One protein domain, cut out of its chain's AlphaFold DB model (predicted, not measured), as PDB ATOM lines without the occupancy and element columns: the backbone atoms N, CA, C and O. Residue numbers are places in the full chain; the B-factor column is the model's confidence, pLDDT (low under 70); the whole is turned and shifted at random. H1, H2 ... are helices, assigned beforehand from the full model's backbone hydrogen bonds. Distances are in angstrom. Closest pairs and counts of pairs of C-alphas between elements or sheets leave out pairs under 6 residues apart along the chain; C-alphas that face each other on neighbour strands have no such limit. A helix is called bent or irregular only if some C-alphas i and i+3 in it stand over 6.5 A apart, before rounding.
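AT A GLANCE: This is residues 6 to 114 of the 349 residues of an uncharacterized protein of Stigmatella erecta (UniProt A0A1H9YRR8). Two long helical parts, H2b and H4, pack on each other at a slant and make the core; H1 lies side by side with H2b, and H5 packs crosswise on part of H4. H2a, the first arm of bent H2, turns off at right angles to H2b and packs on the last residues of H4. The printed part has 109 residues, with five named helices, H1 to H5 in order, and no named strand: all helix, mostly crossed. It is compact, with a radius of gyration of the C-alphas of 13.6 A and spans of 35 by 32 by 22 A.

HOW THE PARTS SIT: Start at H1, residues 6 to 16, and H2b, residues 37 to 53: they touch through residues 42 to 49 of H2b alone, C-alphas 10 and 46 closest at 7.1 A, at a shallow tilt of 8 degrees, opposite ways. H2b touches H4, residues 70 to 87, at a steep tilt of 45 degrees, opposite ways; C-alphas 44 and 75 are closest, 4.3 A. H2a, residues 25 to 34, touches residues 82 to 87 of H4 alone, C-alphas 29 and 86 closest at 5.9 A. H3, residues 60 to 63, is close to but not clearly touching H4, C-alphas 63 and 73 closest at 5.8 A. H5, residues 100 to 114, touches H4 about perpendicular, 79 degrees, C-alphas 81 and 107 closest at 6.1 A. Each O i to N i+4 pair is within hydrogen-bond range in H2b and H4, against 5 of 7 in H1, 5 of 6 in H2a and 6 of 11 in H5; H3 is too short for one.

IN THESE COORDINATES: Find C-alpha 6 at (255.444, 189.036, 300.667), where H1 begins. H2, residues 25 to 53, was assigned as one helix by its hydrogen bonds but is bent: C-alphas 34 and 37 are 8.1 A apart. H2b is 24.5 A long and H4 25.5 A. H5, 19.0 A, is irregular, C-alphas 107 and 110 being 9.4 A apart, and ends at C-alpha 114, (236.368, 168.930, 307.203).

THE WHOLE: The C-alphas of Asp 22 and Gly 67 are the two farthest apart, 36.9 A. The printed part has no cut; the link from H4 to H5, residues 88 to 99, is long. Look for pLDDT under 70 at 31 residues, among them 55 to 63, 87 to 94 and 108 to 114.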
ATOM      1  N   MET A   6     256.787 189.335 301.127       80.50
ATOM      2  CA  MET A   6     255.444 189.036 300.667       80.50
ATOM      3  C   MET A   6     254.384 189.779 301.482       80.50
ATOM      4  O   MET A   6     253.514 190.429 300.905       80.50
ATOM      5  N   LYS A   7     254.465 189.744 302.819       80.44
ATOM      6  CA  LYS A   7     253.523 190.478 303.684       80.44
ATOM      7  C   LYS A   7     253.608 191.982 303.451       80.44
ATOM      8  O   LYS A   7     252.574 192.645 303.442       80.44
ATOM      9  N   LYS A   8     254.816 192.509 303.217       83.88
ATOM     10  CA  LYS A   8     255.012 193.913 302.840       83.88
ATOM     11  C   LYS A   8     254.338 194.228 301.499       83.88
ATOM     12  O   LYS A   8     253.514 195.136 301.448       83.88
ATOM     13  N   TRP A   9     254.615 193.446 300.451       87.69
ATOM     14  CA  TRP A   9     253.995 193.623 299.130       87.69
ATOM     15  C   TRP A   9     252.463 193.540 299.185       87.69
ATOM     16  O   TRP A   9     251.779 194.372 298.588       87.69
ATOM     17  N   LEU A  10     251.914 192.588 299.944       86.38
ATOM     18  CA  LEU A  10     250.472 192.394 300.099       86.38
ATOM     19  C   LEU A  10     249.814 193.586 300.815       86.38
ATOM     20  O   LEU A  10     248.756 194.049 300.396       86.38
ATOM     21  N   GLN A  11     250.453 194.119 301.862       85.62
ATOM     22  CA  GLN A  11     249.989 195.312 302.581       85.62
ATOM     23  C   GLN A  11     250.105 196.598 301.756       85.62
ATOM     24  O   GLN A  11     249.276 197.491 301.910       85.62
ATOM     25  N   GLU A  12     251.130 196.731 300.914       86.25
ATOM     26  CA  GLU A  12     251.303 197.897 300.041       86.25
ATOM     27  C   GLU A  12     250.322 197.855 298.862       86.25
ATOM     28  O   GLU A  12     249.640 198.847 298.611       86.25
ATOM     29  N   SER A  13     250.155 196.695 298.223       85.56
ATOM     30  CA  SER A  13     249.249 196.508 297.080       85.56
ATOM     31  C   SER A  13     247.770 196.599 297.472       85.56
ATOM     32  O   SER A  13     246.974 197.191 296.747       85.56
ATOM     33  N   ALA A  14     247.388 196.081 298.647       85.56
ATOM     34  CA  ALA A  14     246.001 196.125 299.111       85.56
ATOM     35  C   ALA A  14     245.494 197.541 299.449       85.56
ATOM     36  O   ALA A  14     244.284 197.749 299.474       85.56
ATOM     37  N   LYS A  15     246.379 198.527 299.676       82.94
ATOM     38  CA  LYS A  15     245.984 199.932 299.931       82.94
ATOM     39  C   LYS A  15     245.322 200.606 298.731       82.94
ATOM     40  O   LYS A  15     244.600 201.577 298.921       82.94
ATOM     41  N   GLY A  16     245.593 200.126 297.517       78.50
ATOM     42  CA  GLY A  16     244.979 200.645 296.296       78.50
ATOM     43  C   GLY A  16     243.617 200.030 295.974       78.50
ATOM     44  O   GLY A  16     242.983 200.471 295.020       78.50
ATOM     45  N   LEU A  17     243.178 199.003 296.712       85.06
ATOM     46  CA  LEU A  17     241.929 198.297 296.433       85.06
ATOM     47  C   LEU A  17     240.731 199.005 297.085       85.06
ATOM     48  O   LEU A  17     240.818 199.382 298.257       85.06
ATOM     49  N   PRO A  18     239.599 199.136 296.377       82.75
ATOM     50  CA  PRO A  18     238.386 199.719 296.937       82.75
ATOM     51  C   PRO A  18     237.797 198.826 298.046       82.75
ATOM     52  O   PRO A  18     237.958 197.600 298.008       82.75
ATOM     53  N   PRO A  19     237.100 199.395 299.043       80.06
ATOM     54  CA  PRO A  19     236.331 198.613 300.004       80.06
ATOM     55  C   PRO A  19     235.114 197.968 299.319       80.06
ATOM     56  O   PRO A  19     234.493 198.562 298.440       80.06
ATOM     57  N   LEU A  20     234.759 196.747 299.727       77.06
ATOM     58  CA  LEU A  20     233.557 196.058 299.251       77.06
ATOM     59  C   LEU A  20     232.417 196.262 300.255       77.06
ATOM     60  O   LEU A  20     232.347 195.561 301.266       77.06
ATOM     61  N   GLU A  21     231.559 197.245 299.982       62.00
ATOM     62  CA  GLU A  21     230.569 197.759 300.947       62.00
ATOM     63  C   GLU A  21     229.128 197.264 300.709       62.00
ATOM     64  O   GLU A  21     228.356 197.170 301.662       62.00
ATOM     65  N   ASP A  22     228.757 196.891 299.475       58.44
ATOM     66  CA  ASP A  22     227.405 196.405 299.154       58.44
ATOM     67  C   ASP A  22     227.301 194.867 299.250       58.44
ATOM     68  O   ASP A  22     228.076 194.112 298.657       58.44
ATOM     69  N   LEU A  23     226.315 194.397 300.020       59.22
ATOM     70  CA  LEU A  23     226.068 192.981 300.319       59.22
ATOM     71  C   LEU A  23     225.081 192.317 299.337       59.22
ATOM     72  O   LEU A  23     224.939 191.087 299.318       59.22
ATOM     73  N   SER A  24     224.387 193.106 298.517       67.69
ATOM     74  CA  SER A  24     223.459 192.615 297.499       67.69
ATOM     75  C   SER A  24     224.198 191.937 296.336       67.69
ATOM     76  O   SER A  24     225.406 192.094 296.147       67.69
ATOM     77  N   LEU A  25     223.482 191.135 295.542       68.38
ATOM     78  CA  LEU A  25     224.023 190.619 294.275       68.38
ATOM     79  C   LEU A  25     224.253 191.753 293.266       68.38
ATOM     80  O   LEU A  25     225.247 191.735 292.550       68.38
ATOM     81  N   LYS A  26     223.355 192.749 293.248       78.25
ATOM     82  CA  LYS A  26     223.429 193.880 292.325       78.25
ATOM     83  C   LYS A  26     224.664 194.741 292.598       78.25
ATOM     84  O   LYS A  26     225.481 194.896 291.705       78.25
ATOM     85  N   GLY A  27     224.857 195.208 293.831       76.31
ATOM     86  CA  GLY A  27     226.010 196.046 294.165       76.31
ATOM     87  C   GLY A  27     227.356 195.335 294.016       76.31
ATOM     88  O   GLY A  27     228.348 195.977 293.695       76.31
ATOM     89  N   ARG A  28     227.402 194.001 294.154       81.38
ATOM     90  CA  ARG A  28     228.597 193.214 293.798       81.38
ATOM     91  C   ARG A  28     228.860 193.163 292.295       81.38
ATOM     92  O   ARG A  28     230.026 193.151 291.914       81.38
ATOM     93  N   GLN A  29     227.824 193.143 291.459       81.81
ATOM     94  CA  GLN A  29     227.987 193.295 290.014       81.81
ATOM     95  C   GLN A  29     228.458 194.718 289.682       81.81
ATOM     96  O   GLN A  29     229.526 194.863 289.095       81.81
ATOM     97  N   ASP A  30     227.749 195.742 290.171       83.25
ATOM     98  CA  ASP A  30     228.074 197.159 289.953       83.25
ATOM     99  C   ASP A  30     229.522 197.490 290.411       83.25
ATOM    100  O   ASP A  30     230.238 198.248 289.756       83.25
ATOM    101  N   PHE A  31     229.997 196.879 291.506       86.56
ATOM    102  CA  PHE A  31     231.382 196.968 291.994       86.56
ATOM    103  C   PHE A  31     232.394 196.258 291.078       86.56
ATOM    104  O   PHE A  31     233.462 196.805 290.791       86.56
ATOM    105  N   LEU A  32     232.089 195.042 290.614       88.25
ATOM    106  CA  LEU A  32     232.982 194.296 289.724       88.25
ATOM    107  C   LEU A  32     233.131 194.977 288.362       88.25
ATOM    108  O   LEU A  32     234.247 195.016 287.849       88.25
ATOM    109  N   ASP A  33     232.070 195.583 287.832       88.50
ATOM    110  CA  ASP A  33     232.094 196.305 286.552       88.50
ATOM    111  C   ASP A  33     233.131 197.451 286.529       88.50
ATOM    112  O   ASP A  33     233.638 197.808 285.466       88.50
ATOM    113  N   HIS A  34     233.507 197.983 287.700       87.94
ATOM    114  CA  HIS A  34     234.523 199.034 287.851       87.94
ATOM    115  C   HIS A  34     235.905 198.519 288.293       87.94
ATOM    116  O   HIS A  34     236.907 199.210 288.095       87.94
ATOM    117  N   HIS A  35     235.987 197.334 288.913       89.12
ATOM    118  CA  HIS A  35     237.173 196.908 289.675       89.12
ATOM    119  C   HIS A  35     237.672 195.479 289.395       89.12
ATOM    120  O   HIS A  35     238.721 195.093 289.917       89.12
ATOM    121  N   GLU A  36     236.988 194.699 288.552       90.62
ATOM    122  CA  GLU A  36     237.347 193.310 288.219       90.62
ATOM    123  C   GLU A  36     238.809 193.162 287.777       90.62
ATOM    124  O   GLU A  36     239.525 192.326 288.324       90.62
ATOM    125  N   ALA A  37     239.280 193.989 286.838       89.69
ATOM    126  CA  ALA A  37     240.648 193.896 286.327       89.69
ATOM    127  C   ALA A  37     241.699 194.117 287.431       89.69
ATOM    128  O   ALA A  37     242.712 193.419 287.492       89.69
ATOM    129  N   GLN A  38     241.439 195.058 288.344       88.94
ATOM    130  CA  GLN A  38     242.326 195.370 289.464       88.94
ATOM    131  C   GLN A  38     242.373 194.222 290.486       88.94
ATOM    132  O   GLN A  38     243.453 193.835 290.936       88.94
ATOM    133  N   LEU A  39     241.211 193.648 290.814       89.50
ATOM    134  CA  LEU A  39     241.081 192.507 291.724       89.50
ATOM    135  C   LEU A  39     241.680 191.230 291.127       89.50
ATOM    136  O   LEU A  39     242.373 190.494 291.827       89.50
ATOM    137  N   GLY A  40     241.475 191.001 289.828       90.06
ATOM    138  CA  GLY A  40     242.055 189.892 289.079       90.06
ATOM    139  C   GLY A  40     243.579 189.923 289.112       90.06
ATOM    140  O   GLY A  40     244.196 188.934 289.508       90.06
ATOM    141  N   MET A  41     244.197 191.068 288.794       91.62
ATOM    142  CA  MET A  41     245.654 191.240 288.896       91.62
ATOM    143  C   MET A  41     246.164 191.026 290.329       91.62
ATOM    144  O   MET A  41     247.130 190.287 290.531       91.62
ATOM    145  N   PHE A  42     245.504 191.632 291.325       93.56
ATOM    146  CA  PHE A  42     245.893 191.505 292.731       93.56
ATOM    147  C   PHE A  42     245.851 190.052 293.212       93.56
ATOM    148  O   PHE A  42     246.857 189.548 293.713       93.56
ATOM    149  N   TRP A  43     244.720 189.361 293.043       93.06
ATOM    150  CA  TRP A  43     244.576 187.985 293.514       93.06
ATOM    151  C   TRP A  43     245.438 187.003 292.730       93.06
ATOM    152  O   TRP A  43     246.020 186.124 293.360       93.06
ATOM    153  N   SER A  44     245.587 187.171 291.411       92.25
ATOM    154  CA  SER A  44     246.446 186.283 290.614       92.25
ATOM    155  C   SER A  44     247.863 186.274 291.180       92.25
ATOM    156  O   SER A  44     248.396 185.213 291.498       92.25
ATOM    157  N   ARG A  45     248.425 187.468 291.413       91.12
ATOM    158  CA  ARG A  45     249.776 187.618 291.958       91.12
ATOM    159  C   ARG A  45     249.879 187.206 293.428       91.12
ATOM    160  O   ARG A  45     250.874 186.611 293.830       91.12
ATOM    161  N   ALA A  46     248.862 187.503 294.234       89.25
ATOM    162  CA  ALA A  46     248.854 187.153 295.651       89.25
ATOM    163  C   ALA A  46     248.807 185.630 295.877       89.25
ATOM    164  O   ALA A  46     249.544 185.120 296.720       89.25
ATOM    165  N   PHE A  47     247.989 184.899 295.110       89.75
ATOM    166  CA  PHE A  47     247.905 183.438 295.205       89.75
ATOM    167  C   PHE A  47     249.085 182.723 294.537       89.75
ATOM    168  O   PHE A  47     249.547 181.733 295.094       89.75
ATOM    169  N   GLU A  48     249.632 183.242 293.432       90.88
ATOM    170  CA  GLU A  48     250.918 182.786 292.873       90.88
ATOM    171  C   GLU A  48     252.021 182.823 293.953       90.88
ATOM    172  O   GLU A  48     252.693 181.825 294.209       90.88
ATOM    173  N   MET A  49     252.170 183.953 294.656       86.62
ATOM    174  CA  MET A  49     253.195 184.107 295.695       86.62
ATOM    175  C   MET A  49     252.958 183.217 296.931       86.62
ATOM    176  O   MET A  49     253.930 182.744 297.521       86.62
ATOM    177  N   GLU A  50     251.708 182.953 297.334       85.38
ATOM    178  CA  GLU A  50     251.396 181.979 298.402       85.38
ATOM    179  C   GLU A  50     251.707 180.538 297.979       85.38
ATOM    180  O   GLU A  50     252.260 179.788 298.781       85.38
ATOM    181  N   LEU A  51     251.423 180.159 296.728       80.88
ATOM    182  CA  LEU A  51     251.737 178.821 296.211       80.88
ATOM    183  C   LEU A  51     253.248 178.552 296.212       80.88
ATOM    184  O   LEU A  51     253.663 177.471 296.623       80.88
ATOM    185  N   PHE A  52     254.065 179.546 295.849       79.69
ATOM    186  CA  PHE A  52     255.527 179.434 295.919       79.69
ATOM    187  C   PHE A  52     256.096 179.421 297.345       79.69
ATOM    188  O   PHE A  52     257.109 178.770 297.590       79.69
ATOM    189  N   THR A  53     255.518 180.185 298.276       74.69
ATOM    190  CA  THR A  53     256.138 180.401 299.600       74.69
ATOM    191  C   THR A  53     255.631 179.453 300.678       74.69
ATOM    192  O   THR A  53     256.370 179.177 301.626       74.69
ATOM    193  N   ARG A  54     254.375 179.006 300.579       74.06
ATOM    194  CA  ARG A  54     253.668 178.230 301.607       74.06
ATOM    195  C   ARG A  54     252.637 177.270 300.980       74.06
ATOM    196  O   ARG A  54     251.443 177.368 301.287       74.06
ATOM    197  N   PRO A  55     253.042 176.356 300.079       64.44
ATOM    198  CA  PRO A  55     252.112 175.468 299.377       64.44
ATOM    199  C   PRO A  55     251.183 174.691 300.331       64.44
ATOM    200  O   PRO A  55     250.001 174.515 300.052       64.44
ATOM    201  N   GLU A  56     251.669 174.296 301.509       64.81
ATOM    202  CA  GLU A  56     251.008 173.406 302.472       64.81
ATOM    203  C   GLU A  56     249.711 173.923 303.134       64.81
ATOM    204  O   GLU A  56     249.080 173.192 303.910       64.81
ATOM    205  N   TRP A  57     249.291 175.171 302.883       67.69
ATOM    206  CA  TRP A  57     247.994 175.675 303.363       67.69
ATOM    207  C   TRP A  57     246.893 175.748 302.304       67.69
ATOM    208  O   TRP A  57     245.717 175.812 302.680       67.69
ATOM    209  N   LEU A  58     247.246 175.670 301.021       66.31
ATOM    210  CA  LEU A  58     246.308 175.544 299.909       66.31
ATOM    211  C   LEU A  58     246.096 174.061 299.565       66.31
ATOM    212  O   LEU A  58     246.931 173.210 299.859       66.31
ATOM    213  N   ASP A  59     244.979 173.727 298.913       69.19
ATOM    214  CA  ASP A  59     244.807 172.392 298.320       69.19
ATOM    215  C   ASP A  59     245.553 172.339 296.979       69.19
ATOM    216  O   ASP A  59     244.963 172.467 295.904       69.19
ATOM    217  N   VAL A  60     246.880 172.214 297.067       62.59
ATOM    218  CA  VAL A  60     247.814 172.209 295.928       62.59
ATOM    219  C   VAL A  60     247.444 171.135 294.909       62.59
ATOM    220  O   VAL A  60     247.480 171.404 293.712       62.59
ATOM    221  N   SER A  61     247.002 169.959 295.372       60.50
ATOM    222  CA  SER A  61     246.612 168.834 294.510       60.50
ATOM    223  C   SER A  61     245.489 169.196 293.531       60.50
ATOM    224  O   SER A  61     245.512 168.795 292.371       60.50
ATOM    225  N   HIS A  62     244.539 170.015 293.982       66.00
ATOM    226  CA  HIS A  62     243.419 170.515 293.193       66.00
ATOM    227  C   HIS A  62     243.766 171.798 292.421       66.00
ATOM    228  O   HIS A  62     243.246 172.041 291.333       66.00
ATOM    229  N   VAL A  63     244.609 172.656 292.996       66.06
ATOM    230  CA  VAL A  63     244.957 173.973 292.442       66.06
ATOM    231  C   VAL A  63     245.952 173.853 291.275       66.06
ATOM    232  O   VAL A  63     245.717 174.455 290.226       66.06
ATOM    233  N   LEU A  64     246.975 173.000 291.400       70.00
ATOM    234  CA  LEU A  64     247.921 172.656 290.323       70.00
ATOM    235  C   LEU A  64     247.413 171.520 289.405       70.00
ATOM    236  O   LEU A  64     248.104 171.103 288.474       70.00
ATOM    237  N   ALA A  65     246.194 171.011 289.640       69.19
ATOM    238  CA  ALA A  65     245.588 169.957 288.826       69.19
ATOM    239  C   ALA A  65     245.585 170.309 287.329       69.19
ATOM    240  O   ALA A  65     245.467 171.476 286.950       69.19
ATOM    241  N   ASN A  66     245.644 169.282 286.480       69.12
ATOM    242  CA  ASN A  66     245.743 169.396 285.019       69.12
ATOM    243  C   ASN A  66     247.033 170.088 284.528       69.12
ATOM    244  O   ASN A  66     247.036 170.673 283.448       69.12
ATOM    245  N   GLY A  67     248.123 170.013 285.303       70.06
ATOM    246  CA  GLY A  67     249.445 170.500 284.893       70.06
ATOM    247  C   GLY A  67     249.588 172.023 284.904       70.06
ATOM    248  O   GLY A  67     250.327 172.562 284.084       70.06
ATOM    249  N   ARG A  68     248.872 172.721 285.795       79.94
ATOM    250  CA  ARG A  68     249.053 174.168 285.986       79.94
ATOM    251  C   ARG A  68     250.315 174.430 286.803       79.94
ATOM    252  O   ARG A  68     250.514 173.786 287.830       79.94
ATOM    253  N   ASP A  69     251.100 175.413 286.380       84.81
ATOM    254  CA  ASP A  69     252.103 176.053 287.233       84.81
ATOM    255  C   ASP A  69     251.440 177.006 288.249       84.81
ATOM    256  O   ASP A  69     250.230 177.258 288.216       84.81
ATOM    257  N   GLU A  70     252.230 177.535 289.179       82.94
ATOM    258  CA  GLU A  70     251.780 178.423 290.252       82.94
ATOM    259  C   GLU A  70     251.166 179.732 289.722       82.94
ATOM    260  O   GLU A  70     250.265 180.294 290.352       82.94
ATOM    261  N   GLN A  71     251.600 180.200 288.547       87.94
ATOM    262  CA  GLN A  71     251.096 181.416 287.907       87.94
ATOM    263  C   GLN A  71     249.705 181.186 287.295       87.94
ATOM    264  O   GLN A  71     248.765 181.936 287.575       87.94
ATOM    265  N   ALA A  72     249.541 180.118 286.511       85.62
ATOM    266  CA  ALA A  72     248.264 179.694 285.946       85.62
ATOM    267  C   ALA A  72     247.263 179.300 287.044       85.62
ATOM    268  O   ALA A  72     246.066 179.567 286.929       85.62
ATOM    269  N   ALA A  73     247.747 178.707 288.134       82.31
ATOM    270  CA  ALA A  73     246.955 178.383 289.308       82.31
ATOM    271  C   ALA A  73     246.511 179.624 290.104       82.31
ATOM    272  O   ALA A  73     245.348 179.702 290.510       82.31
ATOM    273  N   GLY A  74     247.390 180.617 290.281       85.31
ATOM    274  CA  GLY A  74     247.043 181.912 290.872       85.31
ATOM    275  C   GLY A  74     245.955 182.631 290.069       85.31
ATOM    276  O   GLY A  74     244.932 183.033 290.630       85.31
ATOM    277  N   ALA A  75     246.122 182.705 288.744       89.25
ATOM    278  CA  ALA A  75     245.122 183.255 287.827       89.25
ATOM    279  C   ALA A  75     243.782 182.498 287.891       89.25
ATOM    280  O   ALA A  75     242.718 183.115 287.970       89.25
ATOM    281  N   TRP A  76     243.825 181.162 287.939       88.94
ATOM    282  CA  TRP A  76     242.635 180.323 288.079       88.94
ATOM    283  C   TRP A  76     241.891 180.570 289.405       88.94
ATOM    284  O   TRP A  76     240.665 180.673 289.411       88.94
ATOM    285  N   ILE A  77     242.595 180.738 290.535       85.44
ATOM    286  CA  ILE A  77     241.953 181.094 291.816       85.44
ATOM    287  C   ILE A  77     241.278 182.473 291.728       85.44
ATOM    288  O   ILE A  77     240.152 182.631 292.209       85.44
ATOM    289  N   ALA A  78     241.934 183.456 291.105       91.00
ATOM    290  CA  ALA A  78     241.399 184.810 290.952       91.00
ATOM    291  C   ALA A  78     240.122 184.843 290.091       91.00
ATOM    292  O   ALA A  78     239.118 185.416 290.520       91.00
ATOM    293  N   GLU A  79     240.122 184.163 288.937       90.00
ATOM    294  CA  GLU A  79     238.941 183.996 288.072       90.00
ATOM    295  C   GLU A  79     237.754 183.430 288.871       90.00
ATOM    296  O   GLU A  79     236.647 183.975 288.852       90.00
ATOM    297  N   ARG A  80     237.993 182.363 289.643       85.69
ATOM    298  CA  ARG A  80     236.943 181.691 290.420       85.69
ATOM    299  C   ARG A  80     236.435 182.536 291.586       85.69
ATOM    300  O   ARG A  80     235.257 182.443 291.929       85.69
ATOM    301  N   LEU A  81     237.269 183.381 292.195       87.00
ATOM    302  CA  LEU A  81     236.820 184.342 293.211       87.00
ATOM    303  C   LEU A  81     235.878 185.397 292.618       87.00
ATOM    304  O   LEU A  81     234.825 185.667 293.200       87.00
ATOM    305  N   ILE A  82     236.212 185.931 291.441       88.38
ATOM    306  CA  ILE A  82     235.386 186.899 290.708       88.38
ATOM    307  C   ILE A  82     234.049 186.264 290.283       88.38
ATOM    308  O   ILE A  82     232.981 186.810 290.568       88.38
ATOM    309  N   GLU A  83     234.077 185.063 289.694       85.75
ATOM    310  CA  GLU A  83     232.876 184.289 289.336       85.75
ATOM    311  C   GLU A  83     231.958 184.064 290.553       85.75
ATOM    312  O   GLU A  83     230.734 184.223 290.471       85.75
ATOM    313  N   ARG A  84     232.528 183.734 291.720       79.62
ATOM    314  CA  ARG A  84     231.759 183.551 292.960       79.62
ATOM    315  C   ARG A  84     231.181 184.851 293.508       79.62
ATOM    316  O   ARG A  84     230.083 184.806 294.068       79.62
ATOM    317  N   LEU A  85     231.864 185.988 293.357       81.38
ATOM    318  CA  LEU A  85     231.326 187.292 293.762       81.38
ATOM    319  C   LEU A  85     230.086 187.674 292.945       81.38
ATOM    320  O   LEU A  85     229.127 188.164 293.544       81.38
ATOM    321  N   ARG A  86     230.060 187.353 291.643       77.00
ATOM    322  CA  ARG A  86     228.885 187.518 290.764       77.00
ATOM    323  C   ARG A  86     227.725 186.589 291.120       77.00
ATOM    324  O   ARG A  86     226.573 187.003 291.136       77.00
ATOM    325  N   THR A  87     228.017 185.314 291.379       68.75
ATOM    326  CA  THR A  87     226.992 184.249 291.364       68.75
ATOM    327  C   THR A  87     226.434 183.857 292.732       68.75
ATOM    328  O   THR A  87     225.340 183.297 292.809       68.75
ATOM    329  N   ARG A  88     227.155 184.094 293.836       66.44
ATOM    330  CA  ARG A  88     226.754 183.564 295.151       66.44
ATOM    331  C   ARG A  88     225.706 184.457 295.836       66.44
ATOM    332  O   ARG A  88     226.017 185.616 296.114       66.44
ATOM    333  N   PRO A  89     224.514 183.952 296.212       54.22
ATOM    334  CA  PRO A  89     223.452 184.797 296.766       54.22
ATOM    335  C   PRO A  89     223.781 185.374 298.150       54.22
ATOM    336  O   PRO A  89     223.463 186.527 298.414       54.22
ATOM    337  N   GLU A  90     224.475 184.625 299.016       55.19
ATOM    338  CA  GLU A  90     224.895 185.122 300.332       55.19
ATOM    339  C   GLU A  90     226.358 185.586 300.352       55.19
ATOM    340  O   GLU A  90     227.283 184.783 300.187       55.19
ATOM    341  N   PHE A  91     226.565 186.864 300.679       62.72
ATOM    342  CA  PHE A  91     227.865 187.432 301.029       62.72
ATOM    343  C   PHE A  91     227.712 188.314 302.277       62.72
ATOM    344  O   PHE A  91     227.434 189.501 302.192       62.72
ATOM    345  N   LYS A  92     227.791 187.692 303.460       57.66
ATOM    346  CA  LYS A  92     227.443 188.326 304.750       57.66
ATOM    347  C   LYS A  92     228.555 189.191 305.354       57.66
ATOM    348  O   LYS A  92     228.285 189.943 306.283       57.66
ATOM    349  N   TRP A  93     229.791 189.035 304.883       64.75
ATOM    350  CA  TRP A  93     230.970 189.759 305.359       64.75
ATOM    351  C   TRP A  93     232.116 189.604 304.354       64.75
ATOM    352  O   TRP A  93     232.376 188.487 303.901       64.75
ATOM    353  N   ALA A  94     232.807 190.705 304.046       68.81
ATOM    354  CA  ALA A  94     234.031 190.708 303.253       68.81
ATOM    355  C   ALA A  94     235.261 190.565 304.168       68.81
ATOM    356  O   ALA A  94     235.476 191.428 305.024       68.81
ATOM    357  N   PRO A  95     236.103 189.529 304.001       78.69
ATOM    358  CA  PRO A  95     237.412 189.511 304.636       78.69
ATOM    359  C   PRO A  95     238.295 190.646 304.091       78.69
ATOM    360  O   PRO A  95     238.193 190.972 302.905       78.69
ATOM    361  N   PRO A  96     239.224 191.205 304.890       83.12
ATOM    362  CA  PRO A  96     240.215 192.152 304.385       83.12
ATOM    363  C   PRO A  96     240.963 191.578 303.176       83.12
ATOM    364  O   PRO A  96     241.300 190.393 303.168       83.12
ATOM    365  N   TRP A  97     241.277 192.399 302.171       83.56
ATOM    366  CA  TRP A  97     241.974 191.943 300.957       83.56
ATOM    367  C   TRP A  97     243.338 191.291 301.244       83.56
ATOM    368  O   TRP A  97     243.761 190.383 300.536       83.56
ATOM    369  N   THR A  98     243.992 191.695 302.337       80.50
ATOM    370  CA  THR A  98     245.237 191.109 302.860       80.50
ATOM    371  C   THR A  98     245.067 189.725 303.505       80.50
ATOM    372  O   THR A  98     246.054 189.113 303.900       80.50
ATOM    373  N   SER A  99     243.839 189.220 303.653       82.50
ATOM    374  CA  SER A  99     243.520 187.947 304.315       82.50
ATOM    375  C   SER A  99     243.130 186.874 303.292       82.50
ATOM    376  O   SER A  99     241.961 186.513 303.158       82.50
ATOM    377  N   LEU A 100     244.125 186.361 302.562       84.06
ATOM    378  CA  LEU A 100     243.935 185.428 301.440       84.06
ATOM    379  C   LEU A 100     243.281 184.094 301.849       84.06
ATOM    380  O   LEU A 100     242.450 183.565 301.110       84.06
ATOM    381  N   GLU A 101     243.590 183.565 303.039       82.44
ATOM    382  CA  GLU A 101     243.021 182.290 303.499       82.44
ATOM    383  C   GLU A 101     241.485 182.338 303.678       82.44
ATOM    384  O   GLU A 101     240.805 181.467 303.129       82.44
ATOM    385  N   PRO A 102     240.887 183.328 304.374       76.81
ATOM    386  CA  PRO A 102     239.439 183.533 304.372       76.81
ATOM    387  C   PRO A 102     238.797 183.588 302.979       76.81
ATOM    388  O   PRO A 102     237.751 182.965 302.781       76.81
ATOM    389  N   TRP A 103     239.420 184.268 302.010       81.31
ATOM    390  CA  TRP A 103     238.929 184.328 300.627       81.31
ATOM    391  C   TRP A 103     238.961 182.953 299.947       81.31
ATOM    392  O   TRP A 103     237.951 182.514 299.392       81.31
ATOM    393  N   TYR A 104     240.063 182.209 300.074       82.25
ATOM    394  CA  TYR A 104     240.178 180.850 299.534       82.25
ATOM    395  C   TYR A 104     239.201 179.854 300.187       82.25
ATOM    396  O   TYR A 104     238.544 179.061 299.506       82.25
ATOM    397  N   ARG A 105     239.021 179.925 301.513       75.12
ATOM    398  CA  ARG A 105     238.014 179.129 302.239       75.12
ATOM    399  C   ARG A 105     236.590 179.485 301.803       75.12
ATOM    400  O   ARG A 105     235.743 178.597 301.699       75.12
ATOM    401  N   TRP A 106     236.310 180.759 301.525       74.50
ATOM    402  CA  TRP A 106     235.016 181.182 300.989       74.50
ATOM    403  C   TRP A 106     234.775 180.603 299.588       74.50
ATOM    404  O   TRP A 106     233.696 180.045 299.363       74.50
ATOM    405  N   LEU A 107     235.781 180.630 298.703       78.25
ATOM    406  CA  LEU A 107     235.755 179.987 297.381       78.25
ATOM    407  C   LEU A 107     235.449 178.477 297.468       78.25
ATOM    408  O   LEU A 107     234.545 177.999 296.779       78.25
ATOM    409  N   ARG A 108     236.155 177.735 298.334       69.50
ATOM    410  CA  ARG A 108     235.974 176.277 298.524       69.50
ATOM    411  C   ARG A 108     234.687 175.891 299.267       69.50
ATOM    412  O   ARG A 108     234.223 174.760 299.143       69.50
ATOM    413  N   GLY A 109     234.099 176.801 300.044       59.41
ATOM    414  CA  GLY A 109     232.927 176.513 300.875       59.41
ATOM    415  C   GLY A 109     233.212 175.552 302.040       59.41
ATOM    416  O   GLY A 109     234.352 175.184 302.319       59.41
ATOM    417  N   ARG A 110     232.155 175.130 302.754       44.25
ATOM    418  CA  ARG A 110     232.276 174.355 304.012       44.25
ATOM    419  C   ARG A 110     232.919 172.966 303.867       44.25
ATOM    420  O   ARG A 110     233.288 172.392 304.884       44.25
ATOM    421  N   GLN A 111     233.075 172.432 302.655       39.94
ATOM    422  CA  GLN A 111     233.744 171.141 302.439       39.94
ATOM    423  C   GLN A 111     235.264 171.213 302.674       39.94
ATOM    424  O   GLN A 111     235.850 170.234 303.129       39.94
ATOM    425  N   GLY A 112     235.901 172.374 302.458       35.69
ATOM    426  CA  GLY A 112     237.349 172.537 302.654       35.69
ATOM    427  C   GLY A 112     237.818 172.469 304.115       35.69
ATOM    428  O   GLY A 112     239.001 172.266 304.369       35.69
ATOM    429  N   THR A 113     236.918 172.618 305.091       32.72
ATOM    430  CA  THR A 113     237.276 172.616 306.521       32.72
ATOM    431  C   THR A 113     237.266 171.223 307.153       32.72
ATOM    432  O   THR A 113     237.958 171.009 308.147       32.72
ATOM    433  N   SER A 114     236.518 170.263 306.598       28.03
ATOM    434  CA  SER A 114     236.368 168.930 307.203       28.03
ATOM    435  C   SER A 114     237.607 168.044 307.061       28.03
ATOM    436  O   SER A 114     237.890 167.281 307.979       28.03
TER     437      SER A 114